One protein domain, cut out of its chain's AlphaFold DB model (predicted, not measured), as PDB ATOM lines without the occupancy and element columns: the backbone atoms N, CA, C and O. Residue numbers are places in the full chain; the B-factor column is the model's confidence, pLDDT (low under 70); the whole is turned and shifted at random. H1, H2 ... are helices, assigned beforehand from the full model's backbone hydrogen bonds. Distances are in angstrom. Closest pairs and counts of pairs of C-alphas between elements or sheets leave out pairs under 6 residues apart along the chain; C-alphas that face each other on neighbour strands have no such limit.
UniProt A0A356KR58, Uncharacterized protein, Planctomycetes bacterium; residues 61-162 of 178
ATOM      1  N   ALA A  61     -96.345 430.293 -39.374       90.94
ATOM      2  CA  ALA A  61     -96.264 430.301 -37.915       90.94
ATOM      3  C   ALA A  61     -95.645 428.997 -37.388       90.94
ATOM      4  O   ALA A  61     -94.650 429.033 -36.669       90.94
ATOM      5  N   GLU A  62     -96.148 427.851 -37.851       91.44
ATOM      6  CA  GLU A  62     -95.604 426.528 -37.506       91.44
ATOM      7  C   GLU A  62     -94.155 426.372 -37.992       91.44
ATOM      8  O   GLU A  62     -93.307 425.789 -37.318       91.44
ATOM      9  N   ARG A  63     -93.838 426.933 -39.166       93.75
ATOM     10  CA  ARG A  63     -92.479 426.930 -39.713       93.75
ATOM     11  C   ARG A  63     -91.497 427.721 -38.843       93.75
ATOM     12  O   ARG A  63     -90.368 427.264 -38.647       93.75
ATOM     13  N   LEU A  64     -91.922 428.886 -38.347       90.44
ATOM     14  CA  LEU A  64     -91.152 429.729 -37.430       90.44
ATOM     15  C   LEU A  64     -90.949 429.035 -36.085       90.44
ATOM     16  O   LEU A  64     -89.829 429.014 -35.588       90.44
ATOM     17  N   GLU A  65     -91.995 428.426 -35.527       87.50
ATOM     18  CA  GLU A  65     -91.912 427.665 -34.277       87.50
ATOM     19  C   GLU A  65     -90.925 426.501 -34.400       87.50
ATOM     20  O   GLU A  65     -90.009 426.365 -33.588       87.50
ATOM     21  N   LYS A  66     -91.037 425.719 -35.477       92.06
ATOM     22  CA  LYS A  66     -90.132 424.602 -35.753       92.06
ATOM     23  C   LYS A  66     -88.683 425.058 -35.920       92.06
ATOM     24  O   LYS A  66     -87.776 424.391 -35.428       92.06
ATOM     25  N   SER A  67     -88.464 426.197 -36.580       91.88
ATOM     26  CA  SER A  67     -87.123 426.767 -36.733       91.88
ATOM     27  C   SER A  67     -86.555 427.283 -35.417       91.88
ATOM     28  O   SER A  67     -85.385 427.059 -35.122       91.88
ATOM     29  N   ALA A  68     -87.383 427.933 -34.597       88.06
ATOM     30  CA  ALA A  68     -86.985 428.420 -33.285       88.06
ATOM     31  C   ALA A  68     -86.613 427.265 -32.344       88.06
ATOM     32  O   ALA A  68     -85.583 427.336 -31.677       88.06
ATOM     33  N   ALA A  69     -87.405 426.188 -32.334       87.12
ATOM     34  CA  ALA A  69     -87.117 424.991 -31.547       87.12
ATOM     35  C   ALA A  69     -85.820 424.302 -32.005       87.12
ATOM     36  O   ALA A  69     -85.001 423.911 -31.175       87.12
ATOM     37  N   PHE A  70     -85.601 424.200 -33.323       90.31
ATOM     38  CA  PHE A  70     -84.351 423.676 -33.875       90.31
ATOM     39  C   PHE A  70     -83.151 424.551 -33.492       90.31
ATOM     40  O   PHE A  70     -82.159 424.029 -32.993       90.31
ATOM     41  N   TYR A  71     -83.260 425.874 -33.660       89.31
ATOM     42  CA  TYR A  71     -82.200 426.822 -33.319       89.31
ATOM     43  C   TYR A  71     -81.808 426.735 -31.842       89.31
ATOM     44  O   TYR A  71     -80.616 426.677 -31.543       89.31
ATOM     45  N   ASP A  72     -82.784 426.704 -30.928       86.38
ATOM     46  CA  ASP A  72     -82.507 426.552 -29.497       86.38
ATOM     47  C   ASP A  72     -81.774 425.231 -29.244       86.38
ATOM     48  O   ASP A  72     -80.681 425.237 -28.682       86.38
ATOM     49  N   GLY A  73     -82.280 424.113 -29.775       86.50
ATOM     50  CA  GLY A  73     -81.668 422.790 -29.624       86.50
ATOM     51  C   GLY A  73     -80.233 422.667 -30.155       86.50
ATOM     52  O   GLY A  73     -79.475 421.845 -29.646       86.50
ATOM     53  N   THR A  74     -79.830 423.485 -31.133       88.12
ATOM     54  CA  THR A  74     -78.472 423.459 -31.709       88.12
ATOM     55  C   THR A  74     -77.508 424.484 -31.111       88.12
ATOM     56  O   THR A  74     -76.351 424.512 -31.523       88.12
ATOM     57  N   HIS A  75     -77.961 425.350 -30.202       90.25
ATOM     58  CA  HIS A  75     -77.115 426.345 -29.540       90.25
ATOM     59  C   HIS A  75     -77.250 426.182 -28.035       90.25
ATOM     60  O   HIS A  75     -78.053 426.878 -27.420       90.25
ATOM     61  N   GLN A  76     -76.504 425.271 -27.421       88.69
ATOM     62  CA  GLN A  76     -76.587 425.003 -25.984       88.69
ATOM     63  C   GLN A  76     -75.342 425.488 -25.236       88.69
ATOM     64  O   GLN A  76     -75.435 425.832 -24.056       88.69
ATOM     65  N   ASP A  77     -74.195 425.611 -25.914       91.69
ATOM     66  CA  ASP A  77     -72.968 426.080 -25.276       91.69
ATOM     67  C   ASP A  77     -73.058 427.582 -24.905       91.69
ATOM     68  O   ASP A  77     -73.364 428.440 -25.748       91.69
ATOM     69  N   PRO A  78     -72.772 427.959 -23.644       91.81
ATOM     70  CA  PRO A  78     -72.898 429.342 -23.189       91.81
ATOM     71  C   PRO A  78     -71.888 430.293 -23.844       91.81
ATOM     72  O   PRO A  78     -72.159 431.493 -23.939       91.81
ATOM     73  N   THR A  79     -70.730 429.798 -24.282       93.94
ATOM     74  CA  THR A  79     -69.720 430.589 -24.993       93.94
ATOM     75  C   THR A  79     -70.132 430.805 -26.439       93.94
ATOM     76  O   THR A  79     -70.085 431.945 -26.901       93.94
ATOM     77  N   ASN A  80     -70.640 429.772 -27.119       93.75
ATOM     78  CA  ASN A  80     -71.242 429.913 -28.445       93.75
ATOM     79  C   ASN A  80     -72.367 430.963 -28.424       93.75
ATOM     80  O   ASN A  80     -72.327 431.929 -29.182       93.75
ATOM     81  N   ARG A  81     -73.302 430.867 -27.465       90.94
ATOM     82  CA  ARG A  81     -74.375 431.865 -27.281       90.94
ATOM     83  C   ARG A  81     -73.834 433.288 -27.083       90.94
ATOM     84  O   ARG A  81     -74.364 434.228 -27.663       90.94
ATOM     85  N   LYS A  82     -72.777 433.478 -26.280       92.00
ATOM     86  CA  LYS A  82     -72.144 434.802 -26.087       92.00
ATOM     87  C   LYS A  82     -71.516 435.336 -27.373       92.00
ATOM     88  O   LYS A  82     -71.666 436.521 -27.656       92.00
ATOM     89  N   LEU A  83     -70.828 434.482 -28.130       94.50
ATOM     90  CA  LEU A  83     -70.235 434.862 -29.409       94.50
ATOM     91  C   LEU A  83     -71.314 435.261 -30.415       94.50
ATOM     92  O   LEU A  83     -71.167 436.304 -31.041       94.50
ATOM     93  N   HIS A  84     -72.429 434.529 -30.481       92.25
ATOM     94  CA  HIS A  84     -73.586 434.887 -31.312       92.25
ATOM     95  C   HIS A  84     -74.189 436.240 -30.943       92.25
ATOM     96  O   HIS A  84     -74.393 437.058 -31.834       92.25
ATOM     97  N   ARG A  85     -74.363 436.543 -29.650       90.88
ATOM     98  CA  ARG A  85     -74.882 437.852 -29.199       90.88
ATOM     99  C   ARG A  85     -74.038 439.045 -29.650       90.88
ATOM    100  O   ARG A  85     -74.536 440.164 -29.678       90.88
ATOM    101  N   VAL A  86     -72.757 438.832 -29.950       93.94
ATOM    102  CA  VAL A  86     -71.875 439.869 -30.504       93.94
ATOM    103  C   VAL A  86     -71.828 439.772 -32.027       93.94
ATOM    104  O   VAL A  86     -71.960 440.778 -32.722       93.94
ATOM    105  N   GLY A  87     -71.664 438.565 -32.563       95.88
ATOM    106  CA  GLY A  87     -71.498 438.325 -33.989       95.88
ATOM    107  C   GLY A  87     -72.752 438.630 -34.802       95.88
ATOM    108  O   GLY A  87     -72.636 439.249 -35.855       95.88
ATOM    109  N   ILE A  88     -73.950 438.296 -34.313       94.00
ATOM    110  CA  ILE A  88     -75.217 438.571 -35.005       94.00
ATOM    111  C   ILE A  88     -75.431 440.084 -35.197       94.00
ATOM    112  O   ILE A  88     -75.622 440.488 -36.348       94.00
ATOM    113  N   PRO A  89     -75.339 440.957 -34.169       94.31
ATOM    114  CA  PRO A  89     -75.413 442.405 -34.381       94.31
ATOM    115  C   PRO A  89     -74.369 442.946 -35.362       94.31
ATOM    116  O   PRO A  89     -74.689 443.819 -36.170       94.31
ATOM    117  N   LEU A  90     -73.140 442.417 -35.340       97.62
ATOM    118  CA  LEU A  90     -72.092 442.806 -36.289       97.62
ATOM    119  C   LEU A  90     -72.431 442.393 -37.729       97.62
ATOM    120  O   LEU A  90     -72.250 443.195 -38.647       97.62
ATOM    121  N   ILE A  91     -72.972 441.188 -37.932       96.81
ATOM    122  CA  ILE A  91     -73.441 440.710 -39.239       96.81
ATOM    123  C   ILE A  91     -74.603 441.577 -39.727       96.81
ATOM    124  O   ILE A  91     -74.561 442.074 -40.850       96.81
ATOM    125  N   VAL A  92     -75.629 441.797 -38.900       95.38
ATOM    126  CA  VAL A  92     -76.820 442.573 -39.283       95.38
ATOM    127  C   VAL A  92     -76.449 444.027 -39.583       95.38
ATOM    128  O   VAL A  92     -76.806 444.549 -40.641       95.38
ATOM    129  N   GLY A  93     -75.687 444.673 -38.697       97.12
ATOM    130  CA  GLY A  93     -75.227 446.049 -38.883       97.12
ATOM    131  C   GLY A  93     -74.281 446.197 -40.075       97.12
ATOM    132  O   GLY A  93     -74.434 447.119 -40.876       97.12
ATOM    133  N   GLY A  94     -73.350 445.255 -40.248       98.25
ATOM    134  CA  GLY A  94     -72.445 445.216 -41.392       98.25
ATOM    135  C   GLY A  94     -73.186 445.027 -42.717       98.25
ATOM    136  O   GLY A  94     -72.938 445.764 -43.669       98.25
ATOM    137  N   ALA A  95     -74.158 444.115 -42.777       97.81
ATOM    138  CA  ALA A  95     -74.999 443.916 -43.957       97.81
ATOM    139  C   ALA A  95     -75.800 445.180 -44.298       97.81
ATOM    140  O   ALA A  95     -75.792 445.621 -45.449       97.81
ATOM    141  N   ALA A  96     -76.431 445.807 -43.299       98.00
ATOM    142  CA  ALA A  96     -77.139 447.071 -43.479       98.00
ATOM    143  C   ALA A  96     -76.203 448.160 -44.025       98.00
ATOM    144  O   ALA A  96     -76.534 448.839 -44.993       98.00
ATOM    145  N   GLY A  97     -74.997 448.287 -43.474       98.19
ATOM    146  CA  GLY A  97     -74.015 449.254 -43.950       98.19
ATOM    147  C   GLY A  97     -73.503 448.979 -45.372       98.19
ATOM    148  O   GLY A  97     -73.352 449.920 -46.154       98.19
ATOM    149  N   LEU A  98     -73.324 447.712 -45.769       98.31
ATOM    150  CA  LEU A  98     -72.986 447.333 -47.153       98.31
ATOM    151  C   LEU A  98     -74.084 447.743 -48.153       98.31
ATOM    152  O   LEU A  98     -73.783 448.108 -49.293       98.31
ATOM    153  N   ILE A  99     -75.349 447.715 -47.723       98.06
ATOM    154  CA  ILE A  99     -76.508 448.150 -48.513       98.06
ATOM    155  C   ILE A  99     -76.600 449.680 -48.552       98.06
ATOM    156  O   ILE A  99     -76.825 450.263 -49.615       98.06
ATOM    157  N   LEU A 100     -76.417 450.351 -47.418       98.00
ATOM    158  CA  LEU A 100     -76.684 451.782 -47.283       98.00
ATOM    159  C   LEU A 100     -75.526 452.647 -47.789       98.00
ATOM    160  O   LEU A 100     -75.745 453.590 -48.550       98.00
ATOM    161  N   PHE A 101     -74.281 452.318 -47.446       98.00
ATOM    162  CA  PHE A 101     -73.148 453.194 -47.736       98.00
ATOM    163  C   PHE A 101     -72.639 453.066 -49.182       98.00
ATOM    164  O   PHE A 101     -72.796 452.018 -49.824       98.00
ATOM    165  N   PRO A 102     -72.038 454.131 -49.748       96.75
ATOM    166  CA  PRO A 102     -71.403 454.058 -51.058       96.75
ATOM    167  C   PRO A 102     -70.191 453.124 -51.037       96.75
ATOM    168  O   PRO A 102     -69.383 453.149 -50.105       96.75
ATOM    169  N   ARG A 103     -70.054 452.329 -52.101       96.75
ATOM    170  CA  ARG A 103     -68.974 451.355 -52.271       96.75
ATOM    171  C   ARG A 103     -67.600 452.010 -52.071       96.75
ATOM    172  O   ARG A 103     -67.359 453.108 -52.566       96.75
ATOM    173  N   TYR A 104     -66.706 451.306 -51.374       93.94
ATOM    174  CA  TYR A 104     -65.309 451.705 -51.140       93.94
ATOM    175  C   TYR A 104     -65.103 453.003 -50.347       93.94
ATOM    176  O   TYR A 104     -64.018 453.580 -50.365       93.94
ATOM    177  N   ARG A 105     -66.119 453.475 -49.621       97.38
ATOM    178  CA  ARG A 105     -65.960 454.566 -48.648       97.38
ATOM    179  C   ARG A 105     -65.622 454.015 -47.259       97.38
ATOM    180  O   ARG A 105     -65.926 452.851 -46.998       97.38
ATOM    181  N   PRO A 106     -65.058 454.830 -46.345       98.12
ATOM    182  CA  PRO A 106     -64.673 454.370 -45.007       98.12
ATOM    183  C   PRO A 106     -65.793 453.636 -44.263       98.12
ATOM    184  O   PRO A 106     -65.572 452.549 -43.743       98.12
ATOM    185  N   MET A 107     -67.026 454.155 -44.309       97.88
ATOM    186  CA  MET A 107     -68.177 453.500 -43.674       97.88
ATOM    187  C   MET A 107     -68.541 452.163 -44.326       97.88
ATOM    188  O   MET A 107     -68.917 451.223 -43.631       97.88
ATOM    189  N   TRP A 108     -68.387 452.037 -45.646       98.00
ATOM    190  CA  TRP A 108     -68.592 450.767 -46.343       98.00
ATOM    191  C   TRP A 108     -67.509 449.745 -45.972       98.00
ATOM    192  O   TRP A 108     -67.827 448.589 -45.717       98.00
ATOM    193  N   ALA A 109     -66.248 450.176 -45.865       98.12
ATOM    194  CA  ALA A 109     -65.144 449.322 -45.427       98.12
ATOM    195  C   ALA A 109     -65.313 448.866 -43.966       98.12
ATOM    196  O   ALA A 109     -65.123 447.690 -43.665       98.12
ATOM    197  N   ALA A 110     -65.751 449.762 -43.076       98.38
ATOM    198  CA  ALA A 110     -66.110 449.408 -41.703       98.38
ATOM    199  C   ALA A 110     -67.253 448.380 -41.668       98.38
ATOM    200  O   ALA A 110     -67.163 447.380 -40.964       98.38
ATOM    201  N   SER A 111     -68.286 448.575 -42.494       98.44
ATOM    202  CA  SER A 111     -69.422 447.649 -42.610       98.44
ATOM    203  C   SER A 111     -68.995 446.268 -43.104       98.44
ATOM    204  O   SER A 111     -69.443 445.251 -42.581       98.44
ATOM    205  N   TRP A 112     -68.075 446.226 -44.070       98.31
ATOM    206  CA  TRP A 112     -67.455 444.992 -44.540       98.31
ATOM    207  C   TRP A 112     -66.690 444.288 -43.411       98.31
ATOM    208  O   TRP A 112     -66.850 443.085 -43.217       98.31
ATOM    209  N   GLY A 113     -65.903 445.037 -42.630       98.38
ATOM    210  CA  GLY A 113     -65.173 444.520 -41.469       98.38
ATOM    211  C   GLY A 113     -66.096 443.954 -40.389       98.38
ATOM    212  O   GLY A 113     -65.860 442.849 -39.908       98.38
ATOM    213  N   MET A 114     -67.177 444.665 -40.055       98.62
ATOM    214  CA  MET A 114     -68.204 444.193 -39.119       98.62
ATOM    215  C   MET A 114     -68.869 442.910 -39.619       98.62
ATOM    216  O   MET A 114     -68.954 441.938 -38.874       98.62
ATOM    217  N   PHE A 115     -69.285 442.885 -40.890       98.31
ATOM    218  CA  PHE A 115     -69.943 441.724 -41.486       98.31
ATOM    219  C   PHE A 115     -69.045 440.485 -41.424       98.31
ATOM    220  O   PHE A 115     -69.444 439.447 -40.898       98.31
ATOM    221  N   THR A 116     -67.805 440.610 -41.902       98.38
ATOM    222  CA  THR A 116     -66.830 439.512 -41.913       98.38
ATOM    223  C   THR A 116     -66.433 439.095 -40.495       98.38
ATOM    224  O   THR A 116     -66.396 437.904 -40.194       98.38
ATOM    225  N   GLY A 117     -66.174 440.056 -39.606       98.50
ATOM    226  CA  GLY A 117     -65.798 439.789 -38.218       98.50
ATOM    227  C   GLY A 117     -66.897 439.070 -37.436       98.50
ATOM    228  O   GLY A 117     -66.613 438.107 -36.728       98.50
ATOM    229  N   GLY A 118     -68.157 439.475 -37.613       98.00
ATOM    230  CA  GLY A 118     -69.292 438.808 -36.977       98.00
ATOM    231  C   GLY A 118     -69.458 437.356 -37.436       98.00
ATOM    232  O   GLY A 118     -69.668 436.473 -36.606       98.00
ATOM    233  N   TRP A 119     -69.266 437.078 -38.731       97.38
ATOM    234  CA  TRP A 119     -69.252 435.706 -39.248       97.38
ATOM    235  C   TRP A 119     -68.136 434.858 -38.641       97.38
ATOM    236  O   TRP A 119     -68.389 433.728 -38.227       97.38
ATOM    237  N   VAL A 120     -66.918 435.400 -38.552       98.38
ATOM    238  CA  VAL A 120     -65.781 434.705 -37.931       98.38
ATOM    239  C   VAL A 120     -66.095 434.339 -36.479       98.38
ATOM    240  O   VAL A 120     -65.884 433.192 -36.092       98.38
ATOM    241  N   LEU A 121     -66.656 435.265 -35.694       97.62
ATOM    242  CA  LEU A 121     -67.050 434.999 -34.306       97.62
ATOM    243  C   LEU A 121     -68.087 433.871 -34.204       97.62
ATOM    244  O   LEU A 121     -67.907 432.949 -33.409       97.62
ATOM    245  N   ASN A 122     -69.134 433.900 -35.032       95.62
ATOM    246  CA  ASN A 122     -70.175 432.869 -35.013       95.62
ATOM    247  C   ASN A 122     -69.639 431.497 -35.450       95.62
ATOM    248  O   ASN A 122     -69.986 430.481 -34.850       95.62
ATOM    249  N   PHE A 123     -68.765 431.447 -36.461       96.75
ATOM    250  CA  PHE A 123     -68.134 430.193 -36.878       96.75
ATOM    251  C   PHE A 123     -67.167 429.644 -35.830       96.75
ATOM    252  O   PHE A 123     -67.105 428.430 -35.661       96.75
ATOM    253  N   ILE A 124     -66.453 430.504 -35.098       97.69
ATOM    254  CA  ILE A 124     -65.656 430.086 -33.937       97.69
ATOM    255  C   ILE A 124     -66.566 429.469 -32.870       97.69
ATOM    256  O   ILE A 124     -66.259 428.393 -32.356       97.69
ATOM    257  N   GLY A 125     -67.702 430.109 -32.583       96.25
ATOM    258  CA  GLY A 125     -68.737 429.591 -31.690       96.25
ATOM    259  C   GLY A 125     -69.159 428.165 -32.044       96.25
ATOM    260  O   GLY A 125     -69.029 427.252 -31.227       96.25
ATOM    261  N   HIS A 126     -69.573 427.957 -33.294       94.88
ATOM    262  CA  HIS A 126     -69.993 426.644 -33.781       94.88
ATOM    263  C   HIS A 126     -68.857 425.622 -33.845       94.88
ATOM    264  O   HIS A 126     -69.016 424.493 -33.394       94.88
ATOM    265  N   GLY A 127     -67.702 425.993 -34.394       95.44
ATOM    266  CA  GLY A 127     -66.618 425.048 -34.659       95.44
ATOM    267  C   GLY A 127     -65.857 424.614 -33.409       95.44
ATOM    268  O   GLY A 127     -65.494 423.446 -33.291       95.44
ATOM    269  N   ILE A 128     -65.604 425.540 -32.478       96.62
ATOM    270  CA  ILE A 128     -64.754 425.282 -31.307       96.62
ATOM    271  C   ILE A 128     -65.589 424.862 -30.096       96.62
ATOM    272  O   ILE A 128     -65.223 423.908 -29.404       96.62
ATOM    273  N   TYR A 129     -66.693 425.567 -29.839       95.38
ATOM    274  CA  TYR A 129     -67.461 425.403 -28.607       95.38
ATOM    275  C   TYR A 129     -68.639 424.446 -28.789       95.38
ATOM    276  O   TYR A 129     -68.692 423.419 -28.118       95.38
ATOM    277  N   GLU A 130     -69.537 424.729 -29.736       92.38
ATOM    278  CA  GLU A 130     -70.728 423.894 -29.967       92.38
ATOM    279  C   GLU A 130     -70.391 422.562 -30.661       92.38
ATOM    280  O   GLU A 130     -71.075 421.559 -30.475       92.38
ATOM    281  N   LYS A 131     -69.311 422.539 -31.454       94.31
ATOM    282  CA  LYS A 131     -68.830 421.391 -32.244       94.31
ATOM    283  C   LYS A 131     -69.892 420.806 -33.180       94.31
ATOM    284  O   LYS A 131     -69.896 419.607 -33.458       94.31
ATOM    285  N   ASN A 132     -70.769 421.660 -33.699       91.00
ATOM    286  CA  ASN A 132     -71.759 421.311 -34.707       91.00
ATOM    287  C   ASN A 132     -71.661 422.246 -35.918       91.00
ATOM    288  O   ASN A 132     -71.002 423.289 -35.890       91.00
ATOM    289  N   ALA A 133     -72.298 421.847 -37.017       91.94
ATOM    290  CA  ALA A 133     -72.463 422.746 -38.144       91.94
ATOM    291  C   ALA A 133     -73.389 423.914 -37.746       91.94
ATOM    292  O   ALA A 133     -74.302 423.726 -36.938       91.94
ATOM    293  N   PRO A 134     -73.206 425.107 -38.334       91.88
ATOM    294  CA  PRO A 134     -74.154 426.201 -38.176       91.88
ATOM    295  C   PRO A 134     -75.579 425.753 -38.515       91.88
ATOM    296  O   PRO A 134     -75.789 425.120 -39.549       91.88
ATOM    297  N   ALA A 135     -76.562 426.123 -37.690       89.81
ATOM    298  CA  ALA A 135     -77.944 425.642 -37.818       89.81
ATOM    299  C   ALA A 135     -78.545 425.866 -39.220       89.81
ATOM    300  O   ALA A 135     -79.272 425.021 -39.745       89.81
ATOM    301  N   PHE A 136     -78.180 426.970 -39.879       90.00
ATOM    302  CA  PHE A 136     -78.680 427.292 -41.215       90.00
ATOM    303  C   PHE A 136     -78.183 426.356 -42.322       90.00
ATOM    304  O   PHE A 136     -78.708 426.405 -43.432       90.00
ATOM    305  N   ALA A 137     -77.194 425.501 -42.044       90.38
ATOM    306  CA  ALA A 137     -76.768 424.454 -42.966       90.38
ATOM    307  C   ALA A 137     -77.865 423.393 -43.178       90.38
ATOM    308  O   ALA A 137     -77.987 422.856 -44.282       90.38
ATOM    309  N   ASP A 138     -78.681 423.143 -42.147       90.19
ATOM    310  CA  ASP A 138     -79.777 422.169 -42.168       90.19
ATOM    311  C   ASP A 138     -81.161 422.822 -42.218       90.19
ATOM    312  O   ASP A 138     -82.067 422.285 -42.855       90.19
ATOM    313  N   ASP A 139     -81.338 423.970 -41.560       94.12
ATOM    314  CA  ASP A 139     -82.580 424.745 -41.542       94.12
ATOM    315  C   ASP A 139     -82.328 426.184 -42.027       94.12
ATOM    316  O   ASP A 139     -81.972 427.040 -41.215       94.12
ATOM    317  N   PRO A 140     -82.579 426.504 -43.311       94.06
ATOM    318  CA  PRO A 140     -82.320 427.830 -43.874       94.06
ATOM    319  C   PRO A 140     -82.966 428.987 -43.099       94.06
ATOM    320  O   PRO A 140     -82.385 430.067 -43.001       94.06
ATOM    321  N   LEU A 141     -84.144 428.770 -42.504       92.81
ATOM    322  CA  LEU A 141     -84.865 429.806 -41.763       92.81
ATOM    323  C   LEU A 141     -84.225 430.111 -40.403       92.81
ATOM    324  O   LEU A 141     -84.381 431.223 -39.893       92.81
ATOM    325  N   SER A 142     -83.435 429.186 -39.852       90.62
ATOM    326  CA  SER A 142     -82.703 429.409 -38.597       90.62
ATOM    327  C   SER A 142     -81.700 430.565 -38.702       90.62
ATOM    328  O   SER A 142     -81.379 431.196 -37.696       90.62
ATOM    329  N   PHE A 143     -81.298 430.935 -39.927       88.62
ATOM    330  CA  PHE A 143     -80.529 432.149 -40.203       88.62
ATOM    331  C   PHE A 143     -81.226 433.421 -39.678       88.62
ATOM    332  O   PHE A 143     -80.564 434.341 -39.203       88.62
ATOM    333  N   MET A 144     -82.564 433.464 -39.709       87.06
ATOM    334  CA  MET A 144     -83.375 434.566 -39.173       87.06
ATOM    335  C   MET A 144     -83.705 434.407 -37.685       87.06
ATOM    336  O   MET A 144     -84.084 435.382 -37.035       87.06
ATOM    337  N   MET A 145     -83.557 433.202 -37.126       86.50
ATOM    338  CA  MET A 145     -83.880 432.949 -35.719       86.50
ATOM    339  C   MET A 145     -82.876 433.600 -34.773       86.50
ATOM    340  O   MET A 145     -83.297 434.110 -33.740       86.50
ATOM    341  N   GLY A 146     -81.595 433.680 -35.150       80.19
ATOM    342  CA  GLY A 146     -80.568 434.363 -34.358       80.19
ATOM    343  C   GLY A 146     -80.956 435.803 -33.974       80.19
ATOM    344  O   GLY A 146     -81.136 436.079 -32.788       80.19
ATOM    345  N   PRO A 147     -81.186 436.714 -34.944       82.00
ATOM    346  CA  PRO A 147     -81.630 438.081 -34.654       82.00
ATOM    347  C   PRO A 147     -82.927 438.165 -33.838       82.00
ATOM    348  O   PRO A 147     -83.057 439.023 -32.964       82.00
ATOM    349  N   LEU A 148     -83.898 437.284 -34.105       81.69
ATOM    350  CA  LEU A 148     -85.157 437.256 -33.356       81.69
ATOM    351  C   LEU A 148     -84.939 436.848 -31.896       81.69
ATOM    352  O   LEU A 148     -85.569 437.407 -31.000       81.69
ATOM    353  N   TRP A 149     -84.049 435.892 -31.649       73.69
ATOM    354  CA  TRP A 149     -83.718 435.399 -30.317       73.69
ATOM    355  C   TRP A 149     -82.930 436.431 -29.502       73.69
ATOM    356  O   TRP A 149     -83.245 436.675 -28.331       73.69
ATOM    357  N   ASP A 150     -81.974 437.113 -30.132       73.06
ATOM    358  CA  ASP A 150     -81.246 438.228 -29.522       73.06
ATOM    359  C   ASP A 150     -82.193 439.378 -29.160       73.06
ATOM    360  O   ASP A 150     -82.150 439.898 -28.044       73.06
ATOM    361  N   LEU A 151     -83.130 439.725 -30.050       77.75
ATOM    362  CA  LEU A 151     -84.137 440.751 -29.780       77.75
ATOM    363  C   LEU A 151     -85.055 440.384 -28.604       77.75
ATOM    364  O   LEU A 151     -85.389 441.251 -27.793       77.75
ATOM    365  N   LYS A 152     -85.466 439.115 -28.495       75.31
ATOM    366  CA  LYS A 152     -86.275 438.624 -27.368       75.31
ATOM    367  C   LYS A 152     -85.526 438.760 -26.039       75.31
ATOM    368  O   LYS A 152     -86.091 439.315 -25.099       75.31
ATOM    369  N   GLN A 153     -84.254 438.360 -25.980       68.62
ATOM    370  CA  GLN A 153     -83.415 438.547 -24.783       68.62
ATOM    371  C   GLN A 153     -83.239 440.011 -24.407       68.62
ATOM    372  O   GLN A 153     -83.375 440.352 -23.236       68.62
ATOM    373  N   LEU A 154     -82.953 440.881 -25.381       70.81
ATOM    374  CA  LEU A 154     -82.794 442.317 -25.133       70.81
ATOM    375  C   LEU A 154     -84.063 442.939 -24.533       70.81
ATOM    376  O   LEU A 154     -83.981 443.894 -23.769       70.81
ATOM    377  N   ARG A 155     -85.236 442.377 -24.848       76.25
ATOM    378  CA  ARG A 155     -86.538 442.771 -24.289       76.25
ATOM    379  C   ARG A 155     -86.900 442.041 -22.990       76.25
ATOM    380  O   ARG A 155     -88.026 442.185 -22.525       76.25
ATOM    381  N   GLY A 156     -85.994 441.238 -22.430       70.38
ATOM    382  CA  GLY A 156     -86.236 440.443 -21.224       70.38
ATOM    383  C   GLY A 156     -87.265 439.322 -21.406       70.38
ATOM    384  O   GLY A 156     -87.802 438.823 -20.421       70.38
ATOM    385  N   GLN A 157     -87.578 438.933 -22.647       71.00
ATOM    386  CA  GLN A 157     -88.526 437.855 -22.910       71.00
ATOM    387  C   GLN A 157     -87.855 436.496 -22.675       71.00
ATOM    388  O   GLN A 157     -86.697 436.320 -23.068       71.00
ATOM    389  N   PRO A 158     -88.564 435.524 -22.069       60.72
ATOM    390  CA  PRO A 158     -88.023 434.193 -21.852       60.72
ATOM    391  C   PRO A 158     -87.603 433.571 -23.184       60.72
ATOM    392  O   PRO A 158     -88.371 433.507 -24.147       60.72
ATOM    393  N   THR A 159     -86.353 433.126 -23.225       62.47
ATOM    394  CA  THR A 159     -85.774 432.428 -24.363       62.47
ATOM    395  C   THR A 159     -85.733 430.938 -24.107       62.47
ATOM    396  O   THR A 159     -84.810 430.425 -23.481       62.47
ATOM    397  N   GLY A 160     -86.762 430.279 -24.614       55.62
ATOM    398  CA  GLY A 160     -86.917 428.841 -24.774       55.62
ATOM    399  C   GLY A 160     -88.032 428.611 -25.800       55.62
ATOM    400  O   GLY A 160     -88.640 429.594 -26.255       55.62
ATOM    401  N   PRO A 161     -88.317 427.362 -26.201       52.53
ATOM    402  CA  PRO A 161     -89.516 427.083 -26.978       52.53
ATOM    403  C   PRO A 161     -90.730 427.670 -26.249       52.53
ATOM    404  O   PRO A 161     -90.811 427.621 -25.017       52.53
ATOM    405  N   ALA A 162     -91.667 428.257 -27.002       47.09
ATOM    406  CA  ALA A 162     -92.982 428.532 -26.439       47.09
ATOM    407  C   ALA A 162     -93.506 427.213 -25.841       47.09
ATOM    408  O   ALA A 162     -93.238 426.156 -26.427       47.09
TER     409      ALA A 162
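Overview. This is residues 61 to 162 of the 178 residues of an uncharacterized protein of Planctomycetes bacterium (UniProt A0A356KR58). A long helical hairpin, H2 and H3 side by side, makes most of the length, and the two shorter helices, H1 and H4, sit towards its open end. H4 packs crosswise on part of H2, and H1 in turn packs crosswise on H4. The printed part has 102 residues with four named helices, in the order H1, H2, H3, H4, and no named strand; the class is all helix. It is compact, with a radius of gyration of the C-alphas of 14.3 A and spans of 43 by 31 by 26 A.

Arrangement. H1, residues 61 to 74, touches H4, residues 142 to 154, about perpendicular at 82 degrees. H1 touches H4 with residues 67 to 71 alone, and H4 touches H1 with residues 142 to 146 alone; the closest C-alphas of the two helices, those of Ser 67 and Ser 142, are 5.5 A apart. H2, residues 78 to 100, and H3, residues 106 to 130, form a hairpin: they touch at a shallow tilt of 25 degrees, opposite ways, with the C-alphas of Gly 87 and Gly 118 closest at 3.7 A. H4 touches H2 about perpendicular at 74 degrees, through residues 146 to 150 and 84 to 89 alone, closest at the C-alphas of Arg 85 and Asp 150, 6.4 A. H1 and H2 are apart, as are H3 and H4. Every O i to N i+4 pair is within hydrogen-bond range in H1, against 18 of 19 in H2, 20 of 21 in H3 and 7 of 9 in H4.

Along the chain. H1 begins at C-alpha 61 (-96.264, 430.301, -37.915). H2 measures 33.1 A and H3 34.5 A from first to last C-alpha. H4 ends at C-alpha 154 (-82.794, 442.317, -25.133).

Size, cuts and confidence. The C-alphas farthest apart, of Tyr 104 and Ala 162, are 43.7 A apart. The printed part has no cut. The link from H3 to H4 is long; the other two are tight. Residues 153 and 158 to 162 have pLDDT under 70.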